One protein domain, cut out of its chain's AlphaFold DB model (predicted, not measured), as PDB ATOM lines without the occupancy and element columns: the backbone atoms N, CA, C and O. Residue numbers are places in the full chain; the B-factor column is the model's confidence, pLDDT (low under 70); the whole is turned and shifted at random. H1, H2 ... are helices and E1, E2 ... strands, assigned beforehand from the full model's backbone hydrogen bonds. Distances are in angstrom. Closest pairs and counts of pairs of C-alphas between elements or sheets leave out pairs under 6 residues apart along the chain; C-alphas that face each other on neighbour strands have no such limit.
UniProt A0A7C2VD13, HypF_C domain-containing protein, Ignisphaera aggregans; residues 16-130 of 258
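AT A GLANCE: This is residues 16 to 130 of the 258 residues of the protein "HypF_C domain-containing protein" of Ignisphaera aggregans (UniProt A0A7C2VD13). Picture a strongly twisted wall of four strands, E4, E3, E5 and E6, with the helices H1 and H2 covering one face of it, while the small hairpin of E1 and E2 reaches away from this body and its residues 18 to 23 stick out free. On one side of the wall the hairpin of E3 and E4 is doubled over, with both strands folding back on themselves; on the other side E5, H2 and E6 follow one another. The 115 printed residues hold two named helices and six named strands, in the order E1, E2, E3, E4, H1, E5, H2, E6, and the class is mixed, helices and strands. The larger sheet runs E4, E3, E5, E6 and is mixed; E1 and E2 make an antiparallel sheet of two. The whole is compact, with a radius of gyration of the C-alphas of 14.1 A and spans of 46 by 32 by 26 A.

HOW THE PARTS SIT: Start at the inner strand E3, residues 36 to 48, which bends by 132 degrees at residue 40. Its antiparallel neighbour is the edge strand E4, residues 58 to 67, which bends by 167 degrees at residue 61; the two are a hairpin. Look for N 48 and O 58, 2.9 A apart, and for N 37 and O 65, 2.8 A apart, within hydrogen-bond range. E3 is also parallel to the inner strand E5, residues 100 to 104, where N 102 and O 47 are 2.8 A apart. Next comes the edge strand E6, residues 125 to 129, parallel to E5 at 32 degrees, with N 127 and O 101 2.8 A apart. H1, residues 77 to 93, is on this sheet at a height of 9.4 A; it lies over E4 and runs along the strands, at 13 degrees to E4 on the local plane. The closest C-alphas of H1 and E4 are those of Phe 90 and Val 59, 6.7 A apart. H2, residues 111 to 122, is on the same face at a height of 8.8 A; it lies over E5 and runs along the strands, at 8 degrees to E5 on the local plane. The closest C-alphas of H2 and E5 are those of Ala 115 and Ile 101, 6.5 A apart. The sheet with H1 and H2 on one face makes two layers. E5, H2 and E6 form a strand-helix-strand unit, two parallel neighbour strands with a helix between, and its crossover is right-handed. H1 and H2 are close but not clearly touching, with the closest C-alphas, those of Lys 84 and Ile 114, 6.5 A apart; they run the same way at a shallow tilt of 34 degrees, only just short of steep. In both helices every O i to N i+4 pair is within hydrogen-bond range. Farther out, E1, residues 16 to 19, and E2, residues 22 to 27, are an antiparallel hairpin at 142 degrees, with N 24 and O 17 2.8 A apart. E1 and E2 are apart from the other named elements.

IN THESE COORDINATES: Find C-alpha 36 at (215.789, 188.136, 226.088), where E3 begins; its ends are 14.0 A apart. E4 begins at C-alpha 58, (216.473, 194.736, 233.135), and its first and last C-alphas are 4.3 A apart. H1 is 24.3 A long and H2 16.4 A. E5 measures 13.2 A, and E6 12.8 A, ending at C-alpha 129, (207.259, 205.138, 235.625). E1 measures 9.6 A and E2 15.2 A.

THE WHOLE: The two C-alphas farthest apart are those of Gly 21 and Glu 120, 46.5 A. The printed part has no cut. The links E1 to E2 and H2 to E6 are tight, the others are short, and no link is long. The mean pLDDT of the printed part is 95.4, and no printed residue is under 70.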
ATOM      1  N   ILE A  16     206.006 178.410 237.588       92.94
ATOM      2  CA  ILE A  16     205.004 178.537 236.527       92.94
ATOM      3  C   ILE A  16     203.697 177.944 237.036       92.94
ATOM      4  O   ILE A  16     203.684 176.887 237.671       92.94
ATOM      5  N   ARG A  17     202.590 178.623 236.748       93.19
ATOM      6  CA  ARG A  17     201.234 178.153 237.018       93.19
ATOM      7  C   ARG A  17     200.454 178.113 235.712       93.19
ATOM      8  O   ARG A  17     200.566 179.027 234.911       93.19
ATOM      9  N   PHE A  18     199.620 177.095 235.537       91.62
ATOM     10  CA  PHE A  18     198.654 177.077 234.443       91.62
ATOM     11  C   PHE A  18     197.383 177.833 234.840       91.62
ATOM     12  O   PHE A  18     196.816 177.586 235.913       91.62
ATOM     13  N   ALA A  19     196.946 178.750 233.985       89.06
ATOM     14  CA  ALA A  19     195.709 179.505 234.122       89.06
ATOM     15  C   ALA A  19     195.003 179.527 232.764       89.06
ATOM     16  O   ALA A  19     195.607 179.895 231.766       89.06
ATOM     17  N   ASP A  20     193.746 179.084 232.735       91.12
ATOM     18  CA  ASP A  20     192.946 178.972 231.504       91.12
ATOM     19  C   ASP A  20     193.647 178.214 230.354       91.12
ATOM     20  O   ASP A  20     193.575 178.583 229.190       91.12
ATOM     21  N   GLY A  21     194.377 177.145 230.691       91.12
ATOM     22  CA  GLY A  21     195.118 176.334 229.716       91.12
ATOM     23  C   GLY A  21     196.486 176.891 229.311       91.12
ATOM     24  O   GLY A  21     197.285 176.141 228.756       91.12
ATOM     25  N   GLU A  22     196.803 178.134 229.671       90.81
ATOM     26  CA  GLU A  22     198.061 178.798 229.330       90.81
ATOM     27  C   GLU A  22     199.051 178.793 230.501       90.81
ATOM     28  O   GLU A  22     198.672 178.825 231.677       90.81
ATOM     29  N   ALA A  23     200.346 178.741 230.187       91.81
ATOM     30  CA  ALA A  23     201.413 178.810 231.181       91.81
ATOM     31  C   ALA A  23     201.704 180.269 231.564       91.81
ATOM     32  O   ALA A  23     202.015 181.092 230.711       91.81
ATOM     33  N   VAL A  24     201.664 180.576 232.862       91.00
ATOM     34  CA  VAL A  24     201.916 181.914 233.414       91.00
ATOM     35  C   VAL A  24     203.081 181.857 234.393       91.00
ATOM     36  O   VAL A  24     203.076 181.071 235.348       91.00
ATOM     37  N   PHE A  25     204.085 182.709 234.187       90.81
ATOM     38  CA  PHE A  25     205.196 182.845 235.124       90.81
ATOM     39  C   PHE A  25     204.747 183.575 236.391       90.81
ATOM     40  O   PHE A  25     204.290 184.711 236.341       90.81
ATOM     41  N   LEU A  26     204.943 182.934 237.543       88.94
ATOM     42  CA  LEU A  26     204.904 183.598 238.850       88.94
ATOM     43  C   LEU A  26     206.299 184.083 239.258       88.94
ATOM     44  O   LEU A  26     206.444 185.061 239.983       88.94
ATOM     45  N   ARG A  27     207.337 183.377 238.795       92.31
ATOM     46  CA  ARG A  27     208.743 183.738 238.977       92.31
ATOM     47  C   ARG A  27     209.542 183.257 237.772       92.31
ATOM     48  O   ARG A  27     209.634 182.052 237.545       92.31
ATOM     49  N   ARG A  28     210.140 184.182 237.020       91.50
ATOM     50  CA  ARG A  28     211.015 183.878 235.879       91.50
ATOM     51  C   ARG A  28     212.476 183.969 236.319       91.50
ATOM     52  O   ARG A  28     212.962 185.050 236.622       91.50
ATOM     53  N   SER A  29     213.161 182.833 236.409       92.62
ATOM     54  CA  SER A  29     214.528 182.751 236.936       92.62
ATOM     55  C   SER A  29     215.276 181.562 236.310       92.62
ATOM     56  O   SER A  29     215.548 181.590 235.108       92.62
ATOM     57  N   ARG A  30     215.587 180.492 237.060       91.06
ATOM     58  CA  ARG A  30     216.335 179.322 236.568       91.06
ATOM     59  C   ARG A  30     215.734 178.740 235.292       91.06
ATOM     60  O   ARG A  30     214.537 178.460 235.245       91.06
ATOM     61  N   GLY A  31     216.580 178.533 234.287       89.94
ATOM     62  CA  GLY A  31     216.200 177.950 232.997       89.94
ATOM     63  C   GLY A  31     215.609 178.937 231.987       89.94
ATOM     64  O   GLY A  31     215.426 178.539 230.846       89.94
ATOM     65  N   TYR A  32     215.356 180.193 232.381       89.25
ATOM     66  CA  TYR A  32     214.799 181.229 231.501       89.25
ATOM     67  C   TYR A  32     215.620 182.518 231.519       89.25
ATOM     68  O   TYR A  32     215.896 183.078 230.471       89.25
ATOM     69  N   ALA A  33     216.046 183.015 232.680       88.56
ATOM     70  CA  ALA A  33     216.974 184.142 232.723       88.56
ATOM     71  C   ALA A  33     218.389 183.677 232.311       88.56
ATOM     72  O   ALA A  33     218.810 182.602 232.752       88.56
ATOM     73  N   PRO A  34     219.150 184.449 231.507       86.75
ATOM     74  CA  PRO A  34     218.859 185.779 230.963       86.75
ATOM     75  C   PRO A  34     218.427 185.749 229.477       86.75
ATOM     76  O   PRO A  34     218.914 186.535 228.669       86.75
ATOM     77  N   GLU A  35     217.550 184.830 229.064       91.31
ATOM     78  CA  GLU A  35     216.960 184.876 227.719       91.31
ATOM     79  C   GLU A  35     216.210 186.203 227.536       91.31
ATOM     80  O   GLU A  35     215.491 186.652 228.441       91.31
ATOM     81  N   TRP A  36     216.409 186.850 226.387       93.12
ATOM     82  CA  TRP A  36     215.789 188.136 226.088       93.12
ATOM     83  C   TRP A  36     214.333 187.970 225.664       93.12
ATOM     84  O   TRP A  36     213.945 186.971 225.066       93.12
ATOM     85  N   ILE A  37     213.544 189.004 225.925       94.75
ATOM     86  CA  ILE A  37     212.210 189.182 225.364       94.75
ATOM     87  C   ILE A  37     212.351 190.156 224.195       94.75
ATOM     88  O   ILE A  37     212.895 191.250 224.358       94.75
ATOM     89  N   GLU A  38     211.905 189.744 223.010       96.31
ATOM     90  CA  GLU A  38     211.790 190.653 221.870       96.31
ATOM     91  C   GLU A  38     210.574 191.567 222.066       96.31
ATOM     92  O   GLU A  38     209.566 191.137 222.615       96.31
ATOM     93  N   VAL A  39     210.642 192.826 221.638       96.50
ATOM     94  CA  VAL A  39     209.540 193.799 221.732       96.50
ATOM     95  C   VAL A  39     209.335 194.515 220.390       96.50
ATOM     96  O   VAL A  39     210.291 194.675 219.628       96.50
ATOM     97  N   PRO A  40     208.136 195.052 220.095       95.12
ATOM     98  CA  PRO A  40     207.829 195.646 218.788       95.12
ATOM     99  C   PRO A  40     208.384 197.077 218.633       95.12
ATOM    100  O   PRO A  40     207.951 197.847 217.773       95.12
ATOM    101  N   LEU A  41     209.336 197.467 219.485       93.94
ATOM    102  CA  LEU A  41     209.869 198.818 219.601       93.94
ATOM    103  C   LEU A  41     211.385 198.808 219.448       93.94
ATOM    104  O   LEU A  41     212.061 198.002 220.070       93.94
ATOM    105  N   GLU A  42     211.908 199.775 218.699       95.12
ATOM    106  CA  GLU A  42     213.321 200.144 218.796       95.12
ATOM    107  C   GLU A  42     213.538 200.933 220.091       95.12
ATOM    108  O   GLU A  42     212.988 202.028 220.275       95.12
ATOM    109  N   LEU A  43     214.325 200.357 220.991       94.81
ATOM    110  CA  LEU A  43     214.655 200.879 222.302       94.81
ATOM    111  C   LEU A  43     216.089 201.422 222.308       94.81
ATOM    112  O   LEU A  43     217.005 200.782 221.781       94.81
ATOM    113  N   PRO A  44     216.319 202.595 222.920       95.88
ATOM    114  CA  PRO A  44     217.669 203.003 223.261       95.88
ATOM    115  C   PRO A  44     218.208 202.121 224.392       95.88
ATOM    116  O   PRO A  44     217.449 201.431 225.071       95.88
ATOM    117  N   ASP A  45     219.507 202.229 224.648       97.88
ATOM    118  CA  ASP A  45     220.127 201.612 225.814       97.88
ATOM    119  C   ASP A  45     219.487 202.167 227.100       97.88
ATOM    120  O   ASP A  45     219.600 203.361 227.420       97.88
ATOM    121  N   ILE A  46     218.793 201.294 227.827       98.00
ATOM    122  CA  ILE A  46     218.057 201.603 229.056       98.00
ATOM    123  C   ILE A  46     218.431 200.577 230.125       98.00
ATOM    124  O   ILE A  46     218.605 199.394 229.838       98.00
ATOM    125  N   VAL A  47     218.495 201.030 231.373       98.56
ATOM    126  CA  VAL A  47     218.439 200.168 232.561       98.56
ATOM    127  C   VAL A  47     217.081 200.361 233.221       98.56
ATOM    128  O   VAL A  47     216.657 201.498 233.402       98.56
ATOM    129  N   ALA A  48     216.408 199.282 233.609       98.25
ATOM    130  CA  ALA A  48     215.199 199.331 234.426       98.25
ATOM    131  C   ALA A  48     215.438 198.583 235.740       98.25
ATOM    132  O   ALA A  48     215.952 197.468 235.729       98.25
ATOM    133  N   LEU A  49     215.084 199.186 236.875       98.25
ATOM    134  CA  LEU A  49     215.362 198.602 238.198       98.25
ATOM    135  C   LEU A  49     214.152 197.902 238.833       98.25
ATOM    136  O   LEU A  49     214.287 197.335 239.912       98.25
ATOM    137  N   GLY A  50     212.993 197.925 238.171       94.94
ATOM    138  CA  GLY A  50     211.767 197.293 238.660       94.94
ATOM    139  C   GLY A  50     211.128 198.025 239.845       94.94
ATOM    140  O   GLY A  50     211.376 199.214 240.061       94.94
ATOM    141  N   ALA A  51     210.277 197.310 240.581       93.44
ATOM    142  CA  ALA A  51     209.595 197.788 241.784       93.44
ATOM    143  C   ALA A  51     210.389 197.424 243.059       93.44
ATOM    144  O   ALA A  51     211.593 197.181 242.991       93.44
ATOM    145  N   GLU A  52     209.735 197.440 244.222       93.62
ATOM    146  CA  GLU A  52     210.336 197.058 245.509       93.62
ATOM    147  C   GLU A  52     210.217 195.559 245.793       93.62
ATOM    148  O   GLU A  52     211.188 194.923 246.187       93.62
ATOM    149  N   LEU A  53     209.019 195.005 245.608       92.31
ATOM    150  CA  LEU A  53     208.707 193.620 245.942       92.31
ATOM    151  C   LEU A  53     208.879 192.727 244.718       92.31
ATOM    152  O   LEU A  53     208.486 193.092 243.609       92.31
ATOM    153  N   GLN A  54     209.396 191.521 244.947       91.75
ATOM    154  CA  GLN A  54     209.538 190.468 243.941       91.75
ATOM    155  C   GLN A  54     210.272 190.922 242.669       91.75
ATOM    156  O   GLN A  54     209.920 190.542 241.550       91.75
ATOM    157  N   THR A  55     211.311 191.729 242.845       95.31
ATOM    158  CA  THR A  55     211.938 192.476 241.764       95.31
ATOM    159  C   THR A  55     212.759 191.605 240.823       95.31
ATOM    160  O   THR A  55     213.473 190.683 241.226       95.31
ATOM    161  N   ALA A  56     212.695 191.970 239.545       95.94
ATOM    162  CA  ALA A  56     213.704 191.685 238.539       95.94
ATOM    163  C   ALA A  56     214.082 193.008 237.855       95.94
ATOM    164  O   ALA A  56     213.209 193.807 237.503       95.94
ATOM    165  N   GLY A  57     215.381 193.246 237.688       97.56
ATOM    166  CA  GLY A  57     215.889 194.356 236.888       97.56
ATOM    167  C   GLY A  57     215.925 194.001 235.402       97.56
ATOM    168  O   GLY A  57     215.668 192.861 235.011       97.56
ATOM    169  N   ALA A  58     216.284 194.963 234.559       98.12
ATOM    170  CA  ALA A  58     216.473 194.736 233.135       98.12
ATOM    171  C   ALA A  58     217.514 195.673 232.519       98.12
ATOM    172  O   ALA A  58     217.692 196.810 232.964       98.12
ATOM    173  N   VAL A  59     218.112 195.228 231.415       98.50
ATOM    174  CA  VAL A  59     218.669 196.128 230.398       98.50
ATOM    175  C   VAL A  59     217.875 195.982 229.110       98.50
ATOM    176  O   VAL A  59     217.405 194.891 228.787       98.50
ATOM    177  N   ALA A  60     217.722 197.072 228.372       97.88
ATOM    178  CA  ALA A  60     217.069 197.058 227.075       97.88
ATOM    179  C   ALA A  60     217.918 197.778 226.029       97.88
ATOM    180  O   ALA A  60     218.601 198.745 226.360       97.88
ATOM    181  N   PHE A  61     217.890 197.272 224.800       97.44
ATOM    182  CA  PHE A  61     218.619 197.788 223.640       97.44
ATOM    183  C   PHE A  61     218.023 197.185 222.362       97.44
ATOM    184  O   PHE A  61     217.551 196.046 222.385       97.44
ATOM    185  N   GLU A  62     218.053 197.915 221.244       96.38
ATOM    186  CA  GLU A  62     217.426 197.477 219.985       96.38
ATOM    187  C   GLU A  62     215.966 197.052 220.244       96.38
ATOM    188  O   GLU A  62     215.207 197.778 220.874       96.38
ATOM    189  N   LYS A  63     215.572 195.845 219.840       96.81
ATOM    190  CA  LYS A  63     214.256 195.264 220.125       96.81
ATOM    191  C   LYS A  63     214.264 194.271 221.282       96.81
ATOM    192  O   LYS A  63     213.408 193.398 221.331       96.81
ATOM    193  N   LYS A  64     215.249 194.329 222.179       97.19
ATOM    194  CA  LYS A  64     215.463 193.309 223.214       97.19
ATOM    195  C   LYS A  64     215.360 193.908 224.605       97.19
ATOM    196  O   LYS A  64     215.941 194.952 224.894       97.19
ATOM    197  N   VAL A  65     214.680 193.184 225.484       97.62
ATOM    198  CA  VAL A  65     214.677 193.408 226.928       97.62
ATOM    199  C   VAL A  65     215.251 192.166 227.593       97.62
ATOM    200  O   VAL A  65     214.691 191.076 227.487       97.62
ATOM    201  N   VAL A  66     216.381 192.317 228.275       97.56
ATOM    202  CA  VAL A  66     217.020 191.239 229.029       97.56
ATOM    203  C   VAL A  66     216.735 191.455 230.504       97.56
ATOM    204  O   VAL A  66     217.272 192.379 231.116       97.56
ATOM    205  N   LEU A  67     215.882 190.604 231.068       96.81
ATOM    206  CA  LEU A  67     215.574 190.602 232.496       96.81
ATOM    207  C   LEU A  67     216.667 189.874 233.280       96.81
ATOM    208  O   LEU A  67     217.177 188.841 232.831       96.81
ATOM    209  N   THR A  68     216.972 190.373 234.474       96.50
ATOM    210  CA  THR A  68     217.710 189.596 235.472       96.50
ATOM    211  C   THR A  68     216.888 188.376 235.890       96.50
ATOM    212  O   THR A  68     215.696 188.247 235.599       96.50
ATOM    213  N   GLN A  69     217.518 187.472 236.627       93.69
ATOM    214  CA  GLN A  69     216.797 186.514 237.449       93.69
ATOM    215  C   GLN A  69     215.921 187.222 238.498       93.69
ATOM    216  O   GLN A  69     216.057 188.426 238.742       93.69
ATOM    217  N   TYR A  70     215.066 186.448 239.168       94.69
ATOM    218  CA  TYR A  70     214.364 186.907 240.363       94.69
ATOM    219  C   TYR A  70     215.365 187.297 241.455       94.69
ATOM    220  O   TYR A  70     216.158 186.459 241.889       94.69
ATOM    221  N   ILE A  71     215.303 188.552 241.894       96.06
ATOM    222  CA  ILE A  71     216.182 189.089 242.932       96.06
ATOM    223  C   ILE A  71     215.545 188.923 244.316       96.06
ATOM    224  O   ILE A  71     216.191 188.424 245.242       96.06
ATOM    225  N   GLY A  72     214.265 189.279 244.447       93.94
ATOM    226  CA  GLY A  72     213.552 189.291 245.726       93.94
ATOM    227  C   GLY A  72     213.030 190.675 246.090       93.94
ATOM    228  O   GLY A  72     212.821 191.508 245.211       93.94
ATOM    229  N   ASP A  73     212.807 190.891 247.380       95.38
ATOM    230  CA  ASP A  73     212.288 192.146 247.921       95.38
ATOM    231  C   ASP A  73     213.460 193.072 248.283       95.38
ATOM    232  O   ASP A  73     214.402 192.658 248.958       95.38
ATOM    233  N   LEU A  74     213.442 194.308 247.781       95.88
ATOM    234  CA  LEU A  74     214.569 195.246 247.869       95.88
ATOM    235  C   LEU A  74     214.696 195.965 249.221       95.88
ATOM    236  O   LEU A  74     215.664 196.702 249.426       95.88
ATOM    237  N   ASP A  75     213.774 195.716 250.151       91.25
ATOM    238  CA  ASP A  75     213.887 196.127 251.550       91.25
ATOM    239  C   ASP A  75     214.895 195.251 252.315       91.25
ATOM    240  O   ASP A  75     215.380 195.623 253.387       91.25
ATOM    241  N   ASN A  76     215.286 194.118 251.721       94.50
ATOM    242  CA  ASN A  76     216.433 193.326 252.120       94.50
ATOM    243  C   ASN A  76     217.720 193.840 251.444       94.50
ATOM    244  O   ASN A  76     217.839 193.890 250.218       94.50
ATOM    245  N   LEU A  77     218.733 194.154 252.258       94.50
ATOM    246  CA  LEU A  77     220.026 194.652 251.785       94.50
ATOM    247  C   LEU A  77     220.740 193.683 250.825       94.50
ATOM    248  O   LEU A  77     221.345 194.133 249.855       94.50
ATOM    249  N   GLU A  78     220.655 192.372 251.061       95.00
ATOM    250  CA  GLU A  78     221.272 191.360 250.191       95.00
ATOM    251  C   GLU A  78     220.654 191.397 248.789       95.00
ATOM    252  O   GLU A  78     221.375 191.411 247.794       95.00
ATOM    253  N   ALA A  79     219.324 191.512 248.703       95.69
ATOM    254  CA  ALA A  79     218.609 191.630 247.434       95.69
ATOM    255  C   ALA A  79     218.971 192.931 246.697       95.69
ATOM    256  O   ALA A  79     219.178 192.928 245.482       95.69
ATOM    257  N   LEU A  80     219.108 194.043 247.422       96.69
ATOM    258  CA  LEU A  80     219.542 195.313 246.843       96.69
ATOM    259  C   LEU A  80     220.968 195.221 246.267       96.69
ATOM    260  O   LEU A  80     221.234 195.701 245.161       96.69
ATOM    261  N   GLU A  81     221.890 194.583 246.990       96.06
ATOM    262  CA  GLU A  81     223.245 194.335 246.497       96.06
ATOM    263  C   GLU A  81     223.275 193.394 245.290       96.06
ATOM    264  O   GLU A  81     224.041 193.640 244.353       96.06
ATOM    265  N   ASP A  82     222.461 192.339 245.301       96.25
ATOM    266  CA  ASP A  82     222.323 191.399 244.188       96.25
ATOM    267  C   ASP A  82     221.837 192.129 242.932       96.25
ATOM    268  O   ASP A  82     222.494 192.053 241.893       96.25
ATOM    269  N   LEU A  83     220.769 192.936 243.030       97.88
ATOM    270  CA  LEU A  83     220.282 193.747 241.907       97.88
ATOM    271  C   LEU A  83     221.387 194.652 241.352       97.88
ATOM    272  O   LEU A  83     221.587 194.732 240.139       97.88
ATOM    273  N   LYS A  84     222.133 195.327 242.232       97.50
ATOM    274  CA  LYS A  84     223.230 196.219 241.835       97.50
ATOM    275  C   LYS A  84     224.332 195.470 241.081       97.50
ATOM    276  O   LYS A  84     224.813 195.965 240.057       97.50
ATOM    277  N   LYS A  85     224.739 194.298 241.580       96.88
ATOM    278  CA  LYS A  85     225.762 193.443 240.953       96.88
ATOM    279  C   LYS A  85     225.289 192.946 239.586       96.88
ATOM    280  O   LYS A  85     226.037 193.071 238.617       96.88
ATOM    281  N   GLU A  86     224.049 192.472 239.491       97.38
ATOM    282  CA  GLU A  86     223.480 191.954 238.243       97.38
ATOM    283  C   GLU A  86     223.318 193.039 237.183       97.38
ATOM    284  O   GLU A  86     223.750 192.856 236.049       97.38
ATOM    285  N   ILE A  87     222.794 194.215 237.539       98.12
ATOM    286  CA  ILE A  87     222.678 195.331 236.593       98.12
ATOM    287  C   ILE A  87     224.054 195.768 236.085       98.12
ATOM    288  O   ILE A  87     224.229 195.977 234.885       98.12
ATOM    289  N   ALA A  88     225.060 195.863 236.959       97.25
ATOM    290  CA  ALA A  88     226.421 196.186 236.536       97.25
ATOM    291  C   ALA A  88     227.004 195.120 235.590       97.25
ATOM    292  O   ALA A  88     227.675 195.462 234.611       97.25
ATOM    293  N   TRP A  89     226.732 193.839 235.858       97.06
ATOM    294  CA  TRP A  89     227.147 192.734 235.000       97.06
ATOM    295  C   TRP A  89     226.445 192.773 233.636       97.06
ATOM    296  O   TRP A  89     227.124 192.702 232.612       97.06
ATOM    297  N   PHE A  90     225.127 192.991 233.601       97.69
ATOM    298  CA  PHE A  90     224.339 193.110 232.368       97.69
ATOM    299  C   PHE A  90     224.823 194.285 231.517       97.69
ATOM    300  O   PHE A  90     225.011 194.132 230.311       97.69
ATOM    301  N   ILE A  91     225.093 195.437 232.146       97.88
ATOM    302  CA  ILE A  91     225.652 196.608 231.458       97.88
ATOM    303  C   ILE A  91     226.956 196.250 230.737       97.88
ATOM    304  O   ILE A  91     227.140 196.598 229.571       97.88
ATOM    305  N   SER A  92     227.841 195.524 231.421       97.00
ATOM    306  CA  SER A  92     229.132 195.097 230.884       97.00
ATOM    307  C   SER A  92     228.990 194.061 229.763       97.00
ATOM    308  O   SER A  92     229.535 194.245 228.677       97.00
ATOM    309  N   VAL A  93     228.241 192.979 230.002       96.69
ATOM    310  CA  VAL A  93     228.144 191.832 229.081       96.69
ATOM    311  C   VAL A  93     227.398 192.172 227.800       96.69
ATOM    312  O   VAL A  93     227.828 191.758 226.725       96.69
ATOM    313  N   TYR A  94     226.322 192.953 227.891       96.75
ATOM    314  CA  TYR A  94     225.588 193.416 226.712       96.75
ATOM    315  C   TYR A  94     226.170 194.704 226.118       96.75
ATOM    316  O   TYR A  94     225.690 195.166 225.087       96.75
ATOM    317  N   ASN A  95     227.221 195.265 226.733       96.62
ATOM    318  CA  ASN A  95     227.889 196.495 226.302       96.62
ATOM    319  C   ASN A  95     226.908 197.663 226.073       96.62
ATOM    320  O   ASN A  95     227.082 198.473 225.157       96.62
ATOM    321  N   VAL A  96     225.872 197.748 226.913       97.00
ATOM    322  CA  VAL A  96     224.897 198.842 226.860       97.00
ATOM    323  C   VAL A  96     225.485 200.098 227.496       97.00
ATOM    324  O   VAL A  96     226.188 200.051 228.506       97.00
ATOM    325  N   LYS A  97     225.183 201.254 226.916       97.50
ATOM    326  CA  LYS A  97     225.595 202.578 227.396       97.50
ATOM    327  C   LYS A  97     224.347 203.372 227.768       97.50
ATOM    328  O   LYS A  97     223.967 204.296 227.040       97.50
ATOM    329  N   PRO A  98     223.676 202.991 228.870       97.12
ATOM    330  CA  PRO A  98     222.348 203.481 229.162       97.12
ATOM    331  C   PRO A  98     222.372 204.983 229.410       97.12
ATOM    332  O   PRO A  98     223.156 205.486 230.212       97.12
ATOM    333  N   LYS A  99     221.479 205.696 228.727       95.56
ATOM    334  CA  LYS A  99     221.232 207.127 228.979       95.56
ATOM    335  C   LYS A  99     220.015 207.353 229.863       95.56
ATOM    336  O   LYS A  99     219.771 208.481 230.283       95.56
ATOM    337  N   ILE A 100     219.255 206.293 230.118       98.19
ATOM    338  CA  ILE A 100     218.011 206.309 230.876       98.19
ATOM    339  C   ILE A 100     218.060 205.189 231.912       98.19
ATOM    340  O   ILE A 100     218.415 204.051 231.595       98.19
ATOM    341  N   ILE A 101     217.672 205.528 233.137       98.62
ATOM    342  CA  ILE A 101     217.433 204.597 234.233       98.62
ATOM    343  C   ILE A 101     215.950 204.697 234.592       98.62
ATOM    344  O   ILE A 101     215.511 205.711 235.131       98.62
ATOM    345  N   ALA A 102     215.176 203.670 234.264       98.31
ATOM    346  CA  ALA A 102     213.761 203.580 234.583       98.31
ATOM    347  C   ALA A 102     213.561 202.989 235.987       98.31
ATOM    348  O   ALA A 102     214.114 201.936 236.317       98.31
ATOM    349  N   ILE A 103     212.749 203.661 236.797       98.00
ATOM    350  CA  ILE A 103     212.368 203.230 238.146       98.00
ATOM    351  C   ILE A 103     210.871 203.403 238.364       98.00
ATOM    352  O   ILE A 103     210.226 204.202 237.684       98.00
ATOM    353  N   ASP A 104     210.328 202.691 239.345       96.06
ATOM    354  CA  ASP A 104     208.981 202.964 239.836       96.06
ATOM    355  C   ASP A 104     208.859 204.394 240.400       96.06
ATOM    356  O   ASP A 104     209.797 204.947 240.985       96.06
ATOM    357  N   MET A 105     207.684 204.997 240.233       94.62
ATOM    358  CA  MET A 105     207.361 206.325 240.747       94.62
ATOM    359  C   MET A 105     207.313 206.391 242.284       94.62
ATOM    360  O   MET A 105     207.463 207.480 242.839       94.62
ATOM    361  N   HIS A 106     207.174 205.272 243.004       92.75
ATOM    362  CA  HIS A 106     207.089 205.279 244.466       92.75
ATOM    363  C   HIS A 106     208.321 205.952 245.118       92.75
ATOM    364  O   HIS A 106     209.451 205.495 244.931       92.75
ATOM    365  N   PRO A 107     208.158 207.034 245.908       92.06
ATOM    366  CA  PRO A 107     209.276 207.872 246.363       92.06
ATOM    367  C   PRO A 107     210.188 207.209 247.402       92.06
ATOM    368  O   PRO A 107     211.328 207.638 247.569       92.06
ATOM    369  N   LEU A 108     209.693 206.182 248.099       91.88
ATOM    370  CA  LEU A 108     210.413 205.509 249.191       91.88
ATOM    371  C   LEU A 108     211.039 204.163 248.800       91.88
ATOM    372  O   LEU A 108     211.569 203.492 249.675       91.88
ATOM    373  N   TYR A 109     210.967 203.746 247.533       94.88
ATOM    374  CA  TYR A 109     211.567 202.470 247.125       94.88
ATOM    375  C   TYR A 109     213.097 202.521 247.151       94.88
ATOM    376  O   TYR A 109     213.714 203.521 246.761       94.88
ATOM    377  N   HIS A 110     213.715 201.426 247.591       97.00
ATOM    378  CA  HIS A 110     215.161 201.306 247.777       97.00
ATOM    379  C   HIS A 110     215.913 201.222 246.445       97.00
ATOM    380  O   HIS A 110     217.076 201.629 246.368       97.00
ATOM    381  N   ASN A 111     215.242 200.820 245.357       95.44
ATOM    382  CA  ASN A 111     215.792 200.866 243.994       95.44
ATOM    383  C   ASN A 111     216.315 202.267 243.596       95.44
ATOM    384  O   ASN A 111     217.227 202.386 242.772       95.44
ATOM    385  N   ARG A 112     215.817 203.339 244.229       97.56
ATOM    386  CA  ARG A 112     216.274 204.723 244.032       97.56
ATOM    387  C   ARG A 112     217.718 204.945 244.463       97.56
ATOM    388  O   ARG A 112     218.372 205.823 243.904       97.56
ATOM    389  N   ILE A 113     218.218 204.172 245.428       97.38
ATOM    390  CA  ILE A 113     219.620 204.223 245.863       97.38
ATOM    391  C   ILE A 113     220.517 203.836 244.683       97.38
ATOM    392  O   ILE A 113     221.366 204.624 244.270       97.38
ATOM    393  N   ILE A 114     220.246 202.680 244.070       98.00
ATOM    394  CA  ILE A 114     220.977 202.189 242.893       98.00
ATOM    395  C   ILE A 114     220.820 203.161 241.716       98.00
ATOM    396  O   ILE A 114     221.795 203.463 241.028       98.00
ATOM    397  N   ALA A 115     219.612 203.691 241.494       98.31
ATOM    398  CA  ALA A 115     219.347 204.624 240.400       98.31
ATOM    399  C   ALA A 115     220.212 205.889 240.474       98.31
ATOM    400  O   ALA A 115     220.765 206.311 239.459       98.31
ATOM    401  N   ARG A 116     220.348 206.482 241.668       98.19
ATOM    402  CA  ARG A 116     221.177 207.678 241.895       98.19
ATOM    403  C   ARG A 116     222.650 207.393 241.634       98.19
ATOM    404  O   ARG A 116     223.269 208.112 240.860       98.19
ATOM    405  N   GLU A 117     223.176 206.307 242.194       97.75
ATOM    406  CA  GLU A 117     224.573 205.919 241.985       97.75
ATOM    407  C   GLU A 117     224.897 205.667 240.502       97.75
ATOM    408  O   GLU A 117     225.930 206.109 239.996       97.75
ATOM    409  N   LEU A 118     224.010 204.971 239.778       97.81
ATOM    410  CA  LEU A 118     224.176 204.725 238.344       97.81
ATOM    411  C   LEU A 118     224.055 206.016 237.527       97.81
ATOM    412  O   LEU A 118     224.820 206.207 236.582       97.81
ATOM    413  N   SER A 119     223.124 206.901 237.890       98.12
ATOM    414  CA  SER A 119     222.933 208.197 237.235       98.12
ATOM    415  C   SER A 119     224.191 209.057 237.343       98.12
ATOM    416  O   SER A 119     224.683 209.538 236.323       98.12
ATOM    417  N   GLU A 120     224.773 209.165 238.540       97.75
ATOM    418  CA  GLU A 120     226.021 209.898 238.782       97.75
ATOM    419  C   GLU A 120     227.206 209.291 238.022       97.75
ATOM    420  O   GLU A 120     227.989 210.010 237.400       97.75
ATOM    421  N   LYS A 121     227.327 207.958 238.030       97.19
ATOM    422  CA  LYS A 121     228.444 207.252 237.388       97.19
ATOM    423  C   LYS A 121     228.394 207.307 235.859       97.19
ATOM    424  O   LYS A 121     229.442 207.350 235.221       97.19
ATOM    425  N   LEU A 122     227.199 207.236 235.273       96.62
ATOM    426  CA  LEU A 122     227.007 207.074 233.825       96.62
ATOM    427  C   LEU A 122     226.528 208.355 233.129       96.62
ATOM    428  O   LEU A 122     226.485 208.398 231.901       96.62
ATOM    429  N   GLY A 123     226.157 209.391 233.887       96.94
ATOM    430  CA  GLY A 123     225.506 210.590 233.352       96.94
ATOM    431  C   GLY A 123     224.113 210.307 232.775       96.94
ATOM    432  O   GLY A 123     223.671 211.001 231.859       96.94
ATOM    433  N   ALA A 124     223.445 209.259 233.262       97.75
ATOM    434  CA  ALA A 124     222.143 208.813 232.776       97.75
ATOM    435  C   ALA A 124     220.995 209.537 233.496       97.75
ATOM    436  O   ALA A 124     221.064 209.794 234.697       97.75
ATOM    437  N   GLN A 125     219.913 209.829 232.780       98.31
ATOM    438  CA  GLN A 125     218.711 210.432 233.347       98.31
ATOM    439  C   GLN A 125     217.857 209.372 234.053       98.31
ATOM    440  O   GLN A 125     217.546 208.335 233.472       98.31
ATOM    441  N   ILE A 126     217.406 209.662 235.274       98.56
ATOM    442  CA  ILE A 126     216.402 208.841 235.959       98.56
ATOM    443  C   ILE A 126     215.007 209.220 235.445       98.56
ATOM    444  O   ILE A 126     214.665 210.403 235.383       98.56
ATOM    445  N   VAL A 127     214.209 208.221 235.076       97.62
ATOM    446  CA  VAL A 127     212.819 208.375 234.634       97.62
ATOM    447  C   VAL A 127     211.919 207.532 235.530       97.62
ATOM    448  O   VAL A 127     212.116 206.328 235.674       97.62
ATOM    449  N   GLU A 128     210.925 208.181 236.123       96.12
ATOM    450  CA  GLU A 128     209.925 207.544 236.978       96.12
ATOM    451  C   GLU A 128     208.741 207.058 236.141       96.12
ATOM    452  O   GLU A 128     208.200 207.806 235.322       96.12
ATOM    453  N   ILE A 129     208.337 205.808 236.351       95.69
ATOM    454  CA  ILE A 129     207.259 205.138 235.625       95.69
ATOM    455  C   ILE A 129     206.171 204.731 236.616       95.69
ATOM    456  O   ILE A 129     206.454 204.226 237.701       95.69
ATOM    457  N   GLN A 130     204.911 204.949 236.247       95.06
ATOM    458  CA  GLN A 130     203.786 204.563 237.092       95.06
ATOM    459  C   GLN A 130     203.609 203.033 237.089       95.06
ATOM    460  O   GLN A 130     203.612 202.408 236.031       95.06
TER     461      GLN A 130